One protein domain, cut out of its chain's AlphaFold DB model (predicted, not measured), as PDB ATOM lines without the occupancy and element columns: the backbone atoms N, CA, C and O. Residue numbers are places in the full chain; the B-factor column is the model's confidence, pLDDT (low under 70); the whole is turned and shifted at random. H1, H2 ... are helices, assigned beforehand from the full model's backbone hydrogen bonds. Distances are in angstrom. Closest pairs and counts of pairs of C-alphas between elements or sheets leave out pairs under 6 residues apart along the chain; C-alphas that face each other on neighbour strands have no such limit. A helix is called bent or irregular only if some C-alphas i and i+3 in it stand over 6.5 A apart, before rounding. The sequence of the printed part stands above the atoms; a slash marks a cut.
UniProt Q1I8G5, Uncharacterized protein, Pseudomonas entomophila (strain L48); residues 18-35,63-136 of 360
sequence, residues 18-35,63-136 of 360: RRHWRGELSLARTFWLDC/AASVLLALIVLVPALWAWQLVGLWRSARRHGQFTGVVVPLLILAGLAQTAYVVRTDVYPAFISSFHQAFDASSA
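AT A GLANCE: This is residues 18 to 35 and 63 to 136 of the 360 residues of an uncharacterized protein of Pseudomonas entomophila (strain L48) (UniProt Q1I8G5). The domain is a long helical hairpin that is closed at one end and open at the other: the bent helix H4, with arms H4a and H4b, folds back beside the long helix H3 after a tight turn, and two short helices, H1 and H2, pack on H3 near the closed end. Away from the turn the two long helices spread, and residues 63 to 76 of H3 and residues 124 to 136 stick out free. The printed part has 92 residues with four named helices in the order H1, H2, H3, H4 and no named strand; its class is all helix. The whole is loose, with a radius of gyration of the C-alphas of 17.7 A, and is a rod spanning 59 by 25 by 16 A.

IN THESE COORDINATES: The longest helix, H4, residues 96 to 135, was assigned as one helix by its hydrogen bonds but is bent, with C-alphas 117 and 120 standing 6.6 A apart. Its arm H4a, residues 96 to 117, is 31.0 A long and begins at C-alpha 96 (41.190, 130.327, -28.798). Its arm H4b, residues 120 to 135, is 21.5 A long and ends at C-alpha 135 (87.760, 120.339, -6.851). H3, residues 63 to 92, is 43.2 A long and begins at C-alpha 63 (80.038, 135.600, -14.323); it is neither bent nor irregular, but only just: C-alphas 71 and 74 are 6.2 A apart. H2, residues 27 to 35, measures 10.6 A, and H1, residues 18 to 21, measures 5.1 A.

HOW THE PARTS SIT: H4a and H4b are near each other, and their lines stand at a steep tilt of 45 degrees. H3 and H4a form a helical hairpin with a shallow tilt of 24 degrees, opposite ways. They touch through residues 82 to 91 of H3 and 96 to 104 of H4a alone, and their closest C-alphas, of Arg 90 and Gly 97, are 3.8 A apart. H3 is the hub, touching H1, H2 and H4a. H2 touches residues 81 to 92 of H3 alone, closest at the C-alphas of Leu 27 and Ser 88, 5.6 A, with a shallow tilt of 4 degrees, opposite ways. H1 touches residues 80 to 88 of H3 alone, closest at the C-alphas of Trp 21 and Gly 84, 4.3 A. H1 and H2 are close but not clearly touching; their closest C-alphas, of His 20 and Thr 30, are 7.1 A apart. H4b is apart from H1, H2 and H3. In H2 and H4b every O i to N i+4 pair is within hydrogen-bond range, against 25 of 26 in H3 and 17 of 18 in H4a; H1 is too short for such a pair.

THE WHOLE: The C-alphas farthest apart, of Gln 94 and Ala 136, are 59.3 A apart. Residues 36 to 62 are not printed, and C-alphas 35 and 63 are 27.4 A apart across this cut. The links H1 to H2 and H3 to H4 are tight. The mean pLDDT of the printed part is 84.9; residues 122 and 125 to 136 are under 70.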
ATOM      1  N   ARG A  18      49.923 141.993 -12.627       93.94
ATOM      2  CA  ARG A  18      48.849 141.235 -11.974       93.94
ATOM      3  C   ARG A  18      47.661 141.030 -12.911       93.94
ATOM      4  O   ARG A  18      47.058 139.959 -12.899       93.94
ATOM      5  N   ARG A  19      47.339 142.037 -13.729       93.81
ATOM      6  CA  ARG A  19      46.249 141.976 -14.719       93.81
ATOM      7  C   ARG A  19      46.567 140.990 -15.840       93.81
ATOM      8  O   ARG A  19      45.715 140.169 -16.180       93.81
ATOM      9  N   HIS A  20      47.801 141.016 -16.350       93.81
ATOM     10  CA  HIS A  20      48.301 140.024 -17.303       93.81
ATOM     11  C   HIS A  20      48.199 138.610 -16.725       93.81
ATOM     12  O   HIS A  20      47.534 137.755 -17.303       93.81
ATOM     13  N   TRP A  21      48.752 138.383 -15.527       94.50
ATOM     14  CA  TRP A  21      48.723 137.072 -14.868       94.50
ATOM     15  C   TRP A  21      47.300 136.539 -14.650       94.50
ATOM     16  O   TRP A  21      47.066 135.334 -14.677       94.50
ATOM     17  N   ARG A  22      46.313 137.416 -14.432       94.00
ATOM     18  CA  ARG A  22      44.891 137.048 -14.302       94.00
ATOM     19  C   ARG A  22      44.160 136.880 -15.638       94.00
ATOM     20  O   ARG A  22      42.970 136.558 -15.632       94.00
ATOM     21  N   GLY A  23      44.830 137.105 -16.767       93.50
ATOM     22  CA  GLY A  23      44.239 137.054 -18.102       93.50
ATOM     23  C   GLY A  23      43.182 138.137 -18.335       93.50
ATOM     24  O   GLY A  23      42.182 137.885 -19.003       93.50
ATOM     25  N   GLU A  24      43.319 139.306 -17.703       93.75
ATOM     26  CA  GLU A  24      42.396 140.447 -17.862       93.75
ATOM     27  C   GLU A  24      42.741 141.323 -19.080       93.75
ATOM     28  O   GLU A  24      41.992 142.234 -19.425       93.75
ATOM     29  N   LEU A  25      43.885 141.073 -19.723       92.44
ATOM     30  CA  LEU A  25      44.298 141.746 -20.952       92.44
ATOM     31  C   LEU A  25      43.691 141.054 -22.179       92.44
ATOM     32  O   LEU A  25      43.404 139.861 -22.156       92.44
ATOM     33  N   SER A  26      43.507 141.811 -23.261       93.38
ATOM     34  CA  SER A  26      43.068 141.260 -24.547       93.38
ATOM     35  C   SER A  26      44.125 140.317 -25.121       93.38
ATOM     36  O   SER A  26      45.308 140.663 -25.089       93.38
ATOM     37  N   LEU A  27      43.701 139.229 -25.770       90.75
ATOM     38  CA  LEU A  27      44.601 138.240 -26.377       90.75
ATOM     39  C   LEU A  27      45.670 138.862 -27.293       90.75
ATOM     40  O   LEU A  27      46.834 138.492 -27.195       90.75
ATOM     41  N   ALA A  28      45.297 139.839 -28.126       92.25
ATOM     42  CA  ALA A  28      46.233 140.506 -29.033       92.25
ATOM     43  C   ALA A  28      47.346 141.268 -28.291       92.25
ATOM     44  O   ALA A  28      48.510 141.151 -28.660       92.25
ATOM     45  N   ARG A  29      47.009 142.011 -27.226       92.81
ATOM     46  CA  ARG A  29      48.008 142.711 -26.393       92.81
ATOM     47  C   ARG A  29      48.933 141.721 -25.698       92.81
ATOM     48  O   ARG A  29      50.143 141.875 -25.792       92.81
ATOM     49  N   THR A  30      48.355 140.699 -25.073       92.88
ATOM     50  CA  THR A  30      49.097 139.643 -24.379       92.88
ATOM     51  C   THR A  30      50.091 138.953 -25.314       92.88
ATOM     52  O   THR A  30      51.246 138.752 -24.966       92.88
ATOM     53  N   PHE A  31      49.666 138.639 -26.537       93.56
ATOM     54  CA  PHE A  31      50.527 138.003 -27.526       93.56
ATOM     55  C   PHE A  31      51.630 138.943 -28.041       93.56
ATOM     56  O   PHE A  31      52.808 138.608 -27.961       93.56
ATOM     57  N   TRP A  32      51.281 140.128 -28.547       95.19
ATOM     58  CA  TRP A  32      52.261 140.997 -29.208       95.19
ATOM     59  C   TRP A  32      53.204 141.709 -28.242       95.19
ATOM     60  O   TRP A  32      54.396 141.798 -28.520       95.19
ATOM     61  N   LEU A  33      52.694 142.223 -27.123       93.19
ATOM     62  CA  LEU A  33      53.512 142.987 -26.181       93.19
ATOM     63  C   LEU A  33      54.232 142.059 -25.209       93.19
ATOM     64  O   LEU A  33      55.451 142.137 -25.076       93.19
ATOM     65  N   ASP A  34      53.488 141.166 -24.557       92.69
ATOM     66  CA  ASP A  34      54.054 140.382 -23.462       92.69
ATOM     67  C   ASP A  34      54.820 139.158 -23.965       92.69
ATOM     68  O   ASP A  34      55.815 138.804 -23.345       92.69
ATOM     69  N   CYS A  35      54.415 138.528 -25.075       92.06
ATOM     70  CA  CYS A  35      55.157 137.401 -25.648       92.06
ATOM     71  C   CYS A  35      56.154 137.851 -26.723       92.06
ATOM     72  O   CYS A  35      57.341 137.598 -26.567       92.06
ATOM     73  N   ALA A  63      80.550 136.560 -13.347       74.06
ATOM     74  CA  ALA A  63      80.038 135.600 -14.323       74.06
ATOM     75  C   ALA A  63      79.055 134.599 -13.684       74.06
ATOM     76  O   ALA A  63      77.945 134.407 -14.188       74.06
ATOM     77  N   ALA A  64      79.410 134.027 -12.527       74.81
ATOM     78  CA  ALA A  64      78.535 133.124 -11.780       74.81
ATOM     79  C   ALA A  64      77.238 133.813 -11.316       74.81
ATOM     80  O   ALA A  64      76.154 133.233 -11.408       74.81
ATOM     81  N   SER A  65      77.331 135.067 -10.862       79.56
ATOM     82  CA  SER A  65      76.175 135.855 -10.414       79.56
ATOM     83  C   SER A  65      75.202 136.150 -11.559       79.56
ATOM     84  O   SER A  65      73.988 136.004 -11.398       79.56
ATOM     85  N   VAL A  66      75.727 136.517 -12.732       83.88
ATOM     86  CA  VAL A  66      74.936 136.743 -13.950       83.88
ATOM     87  C   VAL A  66      74.240 135.453 -14.381       83.88
ATOM     88  O   VAL A  66      73.033 135.461 -14.629       83.88
ATOM     89  N   LEU A  67      74.961 134.330 -14.407       82.31
ATOM     90  CA  LEU A  67      74.393 133.033 -14.772       82.31
ATOM     91  C   LEU A  67      73.257 132.620 -13.824       82.31
ATOM     92  O   LEU A  67      72.183 132.220 -14.280       82.31
ATOM     93  N   LEU A  68      73.459 132.766 -12.512       84.88
ATOM     94  CA  LEU A  68      72.436 132.463 -11.512       84.88
ATOM     95  C   LEU A  68      71.191 133.344 -11.690       84.88
ATOM     96  O   LEU A  68      70.065 132.845 -11.627       84.88
ATOM     97  N   ALA A  69      71.378 134.639 -11.959       88.19
ATOM     98  CA  ALA A  69      70.273 135.551 -12.232       88.19
ATOM     99  C   ALA A  69      69.470 135.111 -13.469       88.19
ATOM    100  O   ALA A  69      68.239 135.102 -13.421       88.19
ATOM    101  N   LEU A  70      70.135 134.681 -14.546       87.12
ATOM    102  CA  LEU A  70      69.471 134.185 -15.755       87.12
ATOM    103  C   LEU A  70      68.673 132.897 -15.503       87.12
ATOM    104  O   LEU A  70      67.528 132.798 -15.952       87.12
ATOM    105  N   ILE A  71      69.231 131.956 -14.733       85.00
ATOM    106  CA  ILE A  71      68.573 130.689 -14.364       85.00
ATOM    107  C   ILE A  71      67.267 130.928 -13.595       85.00
ATOM    108  O   ILE A  71      66.331 130.143 -13.721       85.00
ATOM    109  N   VAL A  72      67.171 132.007 -12.815       90.88
ATOM    110  CA  VAL A  72      65.963 132.325 -12.036       90.88
ATOM    111  C   VAL A  72      64.995 133.214 -12.819       90.88
ATOM    112  O   VAL A  72      63.793 132.940 -12.866       90.88
ATOM    113  N   LEU A  73      65.494 134.287 -13.438       91.94
ATOM    114  CA  LEU A  73      64.655 135.318 -14.046       91.94
ATOM    115  C   LEU A  73      63.985 134.845 -15.337       91.94
ATOM    116  O   LEU A  73      62.811 135.153 -15.551       91.94
ATOM    117  N   VAL A  74      64.687 134.081 -16.181       89.75
ATOM    118  CA  VAL A  74      64.139 133.640 -17.472       89.75
ATOM    119  C   VAL A  74      62.958 132.678 -17.282       89.75
ATOM    120  O   VAL A  74      61.895 132.951 -17.848       89.75
ATOM    121  N   PRO A  75      63.041 131.620 -16.446       90.12
ATOM    122  CA  PRO A  75      61.892 130.749 -16.200       90.12
ATOM    123  C   PRO A  75      60.729 131.465 -15.510       90.12
ATOM    124  O   PRO A  75      59.572 131.204 -15.840       90.12
ATOM    125  N   ALA A  76      61.011 132.392 -14.584       93.38
ATOM    126  CA  ALA A  76      59.971 133.188 -13.932       93.38
ATOM    127  C   ALA A  76      59.212 134.062 -14.945       93.38
ATOM    128  O   ALA A  76      57.978 134.117 -14.920       93.38
ATOM    129  N   LEU A  77      59.940 134.691 -15.873       93.75
ATOM    130  CA  LEU A  77      59.358 135.479 -16.953       93.75
ATOM    131  C   LEU A  77      58.520 134.608 -17.899       93.75
ATOM    132  O   LEU A  77      57.381 134.963 -18.205       93.75
ATOM    133  N   TRP A  78      59.039 133.446 -18.300       93.88
ATOM    134  CA  TRP A  78      58.316 132.480 -19.131       93.88
ATOM    135  C   TRP A  78      57.023 132.003 -18.470       93.88
ATOM    136  O   TRP A  78      55.962 132.009 -19.095       93.88
ATOM    137  N   ALA A  79      57.075 131.641 -17.188       94.62
ATOM    138  CA  ALA A  79      55.891 131.235 -16.439       94.62
ATOM    139  C   ALA A  79      54.848 132.359 -16.402       94.62
ATOM    140  O   ALA A  79      53.660 132.109 -16.623       94.62
ATOM    141  N   TRP A  80      55.286 133.602 -16.174       96.12
ATOM    142  CA  TRP A  80      54.416 134.774 -16.204       96.12
ATOM    143  C   TRP A  80      53.735 134.966 -17.564       96.12
ATOM    144  O   TRP A  80      52.502 135.022 -17.602       96.12
ATOM    145  N   GLN A  81      54.504 134.949 -18.657       95.56
ATOM    146  CA  GLN A  81      54.000 135.095 -20.028       95.56
ATOM    147  C   GLN A  81      53.001 133.989 -20.403       95.56
ATOM    148  O   GLN A  81      51.901 134.266 -20.889       95.56
ATOM    149  N   LEU A  82      53.358 132.723 -20.163       95.06
ATOM    150  CA  LEU A  82      52.546 131.575 -20.574       95.06
ATOM    151  C   LEU A  82      51.232 131.494 -19.793       95.06
ATOM    152  O   LEU A  82      50.178 131.253 -20.384       95.06
ATOM    153  N   VAL A  83      51.261 131.730 -18.477       96.25
ATOM    154  CA  VAL A  83      50.047 131.705 -17.644       96.25
ATOM    155  C   VAL A  83      49.105 132.848 -18.015       96.25
ATOM    156  O   VAL A  83      47.890 132.630 -18.109       96.25
ATOM    157  N   GLY A  84      49.635 134.052 -18.252       94.81
ATOM    158  CA  GLY A  84      48.822 135.185 -18.681       94.81
ATOM    159  C   GLY A  84      48.197 134.964 -20.057       94.81
ATOM    160  O   GLY A  84      46.987 135.161 -20.216       94.81
ATOM    161  N   LEU A  85      48.968 134.447 -21.020       95.62
ATOM    162  CA  LEU A  85      48.474 134.087 -22.351       95.62
ATOM    163  C   LEU A  85      47.393 133.002 -22.293       95.62
ATOM    164  O   LEU A  85      46.318 133.171 -22.875       95.62
ATOM    165  N   TRP A  86      47.627 131.931 -21.532       96.12
ATOM    166  CA  TRP A  86      46.670 130.841 -21.347       96.12
ATOM    167  C   TRP A  86      45.341 131.339 -20.768       96.12
ATOM    168  O   TRP A  86      44.262 131.032 -21.286       96.12
ATOM    169  N   ARG A  87      45.396 132.125 -19.685       95.12
ATOM    170  CA  ARG A  87      44.197 132.662 -19.020       95.12
ATOM    171  C   ARG A  87      43.465 133.672 -19.899       95.12
ATOM    172  O   ARG A  87      42.239 133.632 -19.969       95.12
ATOM    173  N   SER A  88      44.206 134.524 -20.608       94.31
ATOM    174  CA  SER A  88      43.656 135.471 -21.581       94.31
ATOM    175  C   SER A  88      42.905 134.746 -22.701       94.31
ATOM    176  O   SER A  88      41.777 135.119 -23.030       94.31
ATOM    177  N   ALA A  89      43.490 133.683 -23.261       93.50
ATOM    178  CA  ALA A  89      42.893 132.915 -24.350       93.50
ATOM    179  C   ALA A  89      41.593 132.211 -23.939       93.50
ATOM    180  O   ALA A  89      40.616 132.253 -24.690       93.50
ATOM    181  N   ARG A  90      41.548 131.631 -22.728       92.31
ATOM    182  CA  ARG A  90      40.332 130.999 -22.180       92.31
ATOM    183  C   ARG A  90      39.180 131.975 -21.950       92.31
ATOM    184  O   ARG A  90      38.028 131.560 -22.013       92.31
ATOM    185  N   ARG A  91      39.468 133.251 -21.681       91.25
ATOM    186  CA  ARG A  91      38.439 134.269 -21.421       91.25
ATOM    187  C   ARG A  91      37.824 134.855 -22.700       91.25
ATOM    188  O   ARG A  91      36.679 135.285 -22.657       91.25
ATOM    189  N   HIS A  92      38.554 134.880 -23.819       83.50
ATOM    190  CA  HIS A  92      38.162 135.639 -25.018       83.50
ATOM    191  C   HIS A  92      37.526 134.811 -26.150       83.50
ATOM    192  O   HIS A  92      37.068 135.398 -27.127       83.50
ATOM    193  N   GLY A  93      37.453 133.479 -26.047       83.69
ATOM    194  CA  GLY A  93      36.758 132.673 -27.056       83.69
ATOM    195  C   GLY A  93      36.881 131.165 -26.854       83.69
ATOM    196  O   GLY A  93      37.905 130.676 -26.382       83.69
ATOM    197  N   GLN A  94      35.843 130.417 -27.250       84.06
ATOM    198  CA  GLN A  94      35.817 128.951 -27.137       84.06
ATOM    199  C   GLN A  94      36.906 128.287 -27.995       84.06
ATOM    200  O   GLN A  94      37.580 127.375 -27.531       84.06
ATOM    201  N   PHE A  95      37.136 128.790 -29.214       89.94
ATOM    202  CA  PHE A  95      38.184 128.282 -30.103       89.94
ATOM    203  C   PHE A  95      39.595 128.606 -29.583       89.94
ATOM    204  O   PHE A  95      40.412 127.710 -29.366       89.94
ATOM    205  N   THR A  96      39.878 129.883 -29.303       86.69
ATOM    206  CA  THR A  96      41.190 130.327 -28.798       86.69
ATOM    207  C   THR A  96      41.518 129.729 -27.431       86.69
ATOM    208  O   THR A  96      42.677 129.434 -27.156       86.69
ATOM    209  N   GLY A  97      40.501 129.494 -26.596       89.44
ATOM    210  CA  GLY A  97      40.624 128.861 -25.285       89.44
ATOM    211  C   GLY A  97      41.014 127.381 -25.312       89.44
ATOM    212  O   GLY A  97      41.357 126.849 -24.257       89.44
ATOM    213  N   VAL A  98      40.994 126.737 -26.485       91.88
ATOM    214  CA  VAL A  98      41.493 125.369 -26.707       91.88
ATOM    215  C   VAL A  98      42.815 125.395 -27.473       91.88
ATOM    216  O   VAL A  98      43.789 124.789 -27.034       91.88
ATOM    217  N   VAL A  99      42.874 126.134 -28.585       93.81
ATOM    218  CA  VAL A  99      44.036 126.131 -29.488       93.81
ATOM    219  C   VAL A  99      45.287 126.699 -28.823       93.81
ATOM    220  O   VAL A  99      46.347 126.085 -28.898       93.81
ATOM    221  N   VAL A 100      45.185 127.842 -28.137       93.25
ATOM    222  CA  VAL A 100      46.358 128.491 -27.523       93.25
ATOM    223  C   VAL A 100      46.983 127.612 -26.429       93.25
ATOM    224  O   VAL A 100      48.192 127.399 -26.481       93.25
ATOM    225  N   PRO A 101      46.216 127.028 -25.487       92.50
ATOM    226  CA  PRO A 101      46.730 126.008 -24.577       92.50
ATOM    227  C   PRO A 101      47.468 124.842 -25.241       92.50
ATOM    228  O   PRO A 101      48.539 124.466 -24.773       92.50
ATOM    229  N   LEU A 102      46.926 124.280 -26.328       94.56
ATOM    230  CA  LEU A 102      47.576 123.178 -27.046       94.56
ATOM    231  C   LEU A 102      48.914 123.609 -27.656       94.56
ATOM    232  O   LEU A 102      49.893 122.878 -27.537       94.56
ATOM    233  N   LEU A 103      48.978 124.807 -28.242       93.44
ATOM    234  CA  LEU A 103      50.224 125.370 -28.765       93.44
ATOM    235  C   LEU A 103      51.248 125.633 -27.655       93.44
ATOM    236  O   LEU A 103      52.426 125.352 -27.845       93.44
ATOM    237  N   ILE A 104      50.811 126.114 -26.486       94.25
ATOM    238  CA  ILE A 104      51.685 126.283 -25.315       94.25
ATOM    239  C   ILE A 104      52.253 124.929 -24.875       94.25
ATOM    240  O   ILE A 104      53.452 124.825 -24.637       94.25
ATOM    241  N   LEU A 105      51.422 123.885 -24.792       95.12
ATOM    242  CA  LEU A 105      51.876 122.541 -24.420       95.12
ATOM    243  C   LEU A 105      52.843 121.954 -25.452       95.12
ATOM    244  O   LEU A 105      53.864 121.392 -25.067       95.12
ATOM    245  N   ALA A 106      52.555 122.112 -26.747       92.75
ATOM    246  CA  ALA A 106      53.453 121.689 -27.818       92.75
ATOM    247  C   ALA A 106      54.795 122.436 -27.755       92.75
ATOM    248  O   ALA A 106      55.848 121.815 -27.859       92.75
ATOM    249  N   GLY A 107      54.762 123.747 -27.505       90.75
ATOM    250  CA  GLY A 107      55.956 124.562 -27.296       90.75
ATOM    251  C   GLY A 107      56.768 124.108 -26.085       90.75
ATOM    252  O   GLY A 107      57.970 123.915 -26.203       90.75
ATOM    253  N   LEU A 108      56.123 123.850 -24.942       93.06
ATOM    254  CA  LEU A 108      56.794 123.316 -23.751       93.06
ATOM    255  C   LEU A 108      57.417 121.939 -24.007       93.06
ATOM    256  O   LEU A 108      58.525 121.687 -23.541       93.06
ATOM    257  N   ALA A 109      56.741 121.066 -24.757       93.25
ATOM    258  CA  ALA A 109      57.283 119.766 -25.143       93.25
ATOM    259  C   ALA A 109      58.503 119.910 -26.067       93.25
ATOM    260  O   ALA A 109      59.516 119.254 -25.836       93.25
ATOM    261  N   GLN A 110      58.438 120.807 -27.056       91.06
ATOM    262  CA  GLN A 110      59.567 121.120 -27.934       91.06
ATOM    263  C   GLN A 110      60.745 121.703 -27.145       91.06
ATOM    264  O   GLN A 110      61.877 121.263 -27.322       91.06
ATOM    265  N   THR A 111      60.495 122.649 -26.237       86.12
ATOM    266  CA  THR A 111      61.532 123.214 -25.366       86.12
ATOM    267  C   THR A 111      62.140 122.137 -24.473       86.12
ATOM    268  O   THR A 111      63.356 122.067 -24.357       86.12
ATOM    269  N   ALA A 112      61.329 121.265 -23.870       90.06
ATOM    270  CA  ALA A 112      61.832 120.160 -23.057       90.06
ATOM    271  C   ALA A 112      62.682 119.180 -23.879       90.06
ATOM    272  O   ALA A 112      63.686 118.679 -23.377       90.06
ATOM    273  N   TYR A 113      62.307 118.932 -25.137       90.69
ATOM    274  CA  TYR A 113      63.096 118.128 -26.065       90.69
ATOM    275  C   TYR A 113      64.456 118.777 -26.349       90.69
ATOM    276  O   TYR A 113      65.468 118.144 -26.078       90.69
ATOM    277  N   VAL A 114      64.488 120.049 -26.763       81.75
ATOM    278  CA  VAL A 114      65.730 120.815 -27.007       81.75
ATOM    279  C   VAL A 114      66.604 120.888 -25.754       81.75
ATOM    280  O   VAL A 114      67.814 120.674 -25.807       81.75
ATOM    281  N   VAL A 115      66.005 121.139 -24.587       80.19
ATOM    282  CA  VAL A 115      66.743 121.151 -23.318       80.19
ATOM    283  C   VAL A 115      67.350 119.782 -23.042       80.19
ATOM    284  O   VAL A 115      68.485 119.703 -22.595       80.19
ATOM    285  N   ARG A 116      66.633 118.693 -23.320       89.44
ATOM    286  CA  ARG A 116      67.136 117.334 -23.114       89.44
ATOM    287  C   ARG A 116      68.241 116.955 -24.102       89.44
ATOM    288  O   ARG A 116      69.162 116.255 -23.690       89.44
ATOM    289  N   THR A 117      68.121 117.325 -25.376       80.31
ATOM    290  CA  THR A 117      69.047 116.883 -26.430       80.31
ATOM    291  C   THR A 117      70.279 117.764 -26.542       80.31
ATOM    292  O   THR A 117      71.364 117.236 -26.758       80.31
ATOM    293  N   ASP A 118      70.128 119.072 -26.340       70.94
ATOM    294  CA  ASP A 118      71.171 120.039 -26.683       70.94
ATOM    295  C   ASP A 118      71.722 120.703 -25.418       70.94
ATOM    296  O   ASP A 118      72.920 120.655 -25.142       70.94
ATOM    297  N   VAL A 119      70.835 121.276 -24.594       73.25
ATOM    298  CA  VAL A 119      71.251 122.106 -23.448       73.25
ATOM    299  C   VAL A 119      71.782 121.259 -22.297       73.25
ATOM    300  O   VAL A 119      72.822 121.579 -21.736       73.25
ATOM    301  N   TYR A 120      71.089 120.185 -21.927       75.81
ATOM    302  CA  TYR A 120      71.447 119.351 -20.784       75.81
ATOM    303  C   TYR A 120      72.793 118.645 -20.989       75.81
ATOM    304  O   TYR A 120      73.626 118.759 -20.093       75.81
ATOM    305  N   PRO A 121      73.087 117.992 -22.133       76.44
ATOM    306  CA  PRO A 121      74.398 117.382 -22.348       76.44
ATOM    307  C   PRO A 121      75.529 118.413 -22.367       76.44
ATOM    308  O   PRO A 121      76.562 118.186 -21.743       76.44
ATOM    309  N   ALA A 122      75.323 119.566 -23.015       64.25
ATOM    310  CA  ALA A 122      76.313 120.641 -23.042       64.25
ATOM    311  C   ALA A 122      76.558 121.230 -21.644       64.25
ATOM    312  O   ALA A 122      77.707 121.401 -21.235       64.25
ATOM    313  N   PHE A 123      75.489 121.484 -20.884       73.12
ATOM    314  CA  PHE A 123      75.566 121.983 -19.514       73.12
ATOM    315  C   PHE A 123      76.244 120.976 -18.590       73.12
ATOM    316  O   PHE A 123      77.153 121.352 -17.867       73.12
ATOM    317  N   ILE A 124      75.854 119.700 -18.630       72.62
ATOM    318  CA  ILE A 124      76.458 118.644 -17.809       72.62
ATOM    319  C   ILE A 124      77.932 118.457 -18.165       72.62
ATOM    320  O   ILE A 124      78.756 118.385 -17.261       72.62
ATOM    321  N   SER A 125      78.287 118.454 -19.453       64.25
ATOM    322  CA  SER A 125      79.687 118.403 -19.889       64.25
ATOM    323  C   SER A 125      80.482 119.591 -19.351       64.25
ATOM    324  O   SER A 125      81.566 119.401 -18.811       64.25
ATOM    325  N   SER A 126      79.939 120.805 -19.462       63.03
ATOM    326  CA  SER A 126      80.591 122.035 -18.993       63.03
ATOM    327  C   SER A 126      80.659 122.109 -17.466       63.03
ATOM    328  O   SER A 126      81.628 122.614 -16.915       63.03
ATOM    329  N   PHE A 127      79.643 121.596 -16.772       68.69
ATOM    330  CA  PHE A 127      79.583 121.554 -15.317       68.69
ATOM    331  C   PHE A 127      80.549 120.521 -14.754       68.69
ATOM    332  O   PHE A 127      81.272 120.850 -13.827       68.69
ATOM    333  N   HIS A 128      80.609 119.308 -15.315       67.06
ATOM    334  CA  HIS A 128      81.638 118.335 -14.943       67.06
ATOM    335  C   HIS A 128      83.023 118.916 -15.179       67.06
ATOM    336  O   HIS A 128      83.844 118.906 -14.275       67.06
ATOM    337  N   GLN A 129      83.230 119.554 -16.328       58.59
ATOM    338  CA  GLN A 129      84.450 120.292 -16.607       58.59
ATOM    339  C   GLN A 129      84.769 121.348 -15.524       58.59
ATOM    340  O   GLN A 129      85.801 121.293 -14.868       58.59
ATOM    341  N   ALA A 130      83.869 122.283 -15.238       60.16
ATOM    342  CA  ALA A 130      84.128 123.323 -14.243       60.16
ATOM    343  C   ALA A 130      84.273 122.775 -12.806       60.16
ATOM    344  O   ALA A 130      85.117 123.240 -12.040       60.16
ATOM    345  N   PHE A 131      83.463 121.787 -12.425       61.78
ATOM    346  CA  PHE A 131      83.469 121.197 -11.090       61.78
ATOM    347  C   PHE A 131      84.735 120.373 -10.850       61.78
ATOM    348  O   PHE A 131      85.398 120.561  -9.827       61.78
ATOM    349  N   ASP A 132      85.119 119.537 -11.813       49.56
ATOM    350  CA  ASP A 132      86.356 118.759 -11.756       49.56
ATOM    351  C   ASP A 132      87.579 119.700 -11.780       49.56
ATOM    352  O   ASP A 132      88.555 119.446 -11.078       49.56
ATOM    353  N   ALA A 133      87.507 120.847 -12.475       47.72
ATOM    354  CA  ALA A 133      88.555 121.877 -12.453       47.72
ATOM    355  C   ALA A 133      88.687 122.578 -11.091       47.72
ATOM    356  O   ALA A 133      89.785 122.962 -10.698       47.72
ATOM    357  N   SER A 134      87.576 122.758 -10.372       49.88
ATOM    358  CA  SER A 134      87.537 123.476  -9.088       49.88
ATOM    359  C   SER A 134      87.836 122.608  -7.860       49.88
ATOM    360  O   SER A 134      88.202 123.136  -6.810       49.88
ATOM    361  N   SER A 135      87.647 121.289  -7.968       48.94
ATOM    362  CA  SER A 135      87.760 120.339  -6.851       48.94
ATOM    363  C   SER A 135      89.039 119.499  -6.882       48.94
ATOM    364  O   SER A 135      89.397 118.894  -5.868       48.94
ATOM    365  N   ALA A 136      89.754 119.489  -8.007       42.41
ATOM    366  CA  ALA A 136      91.040 118.825  -8.131       42.41
ATOM    367  C   ALA A 136      92.204 119.737  -7.684       42.41
ATOM    368  O   ALA A 136      92.170 120.948  -7.914       42.41
TER     369      ALA A 136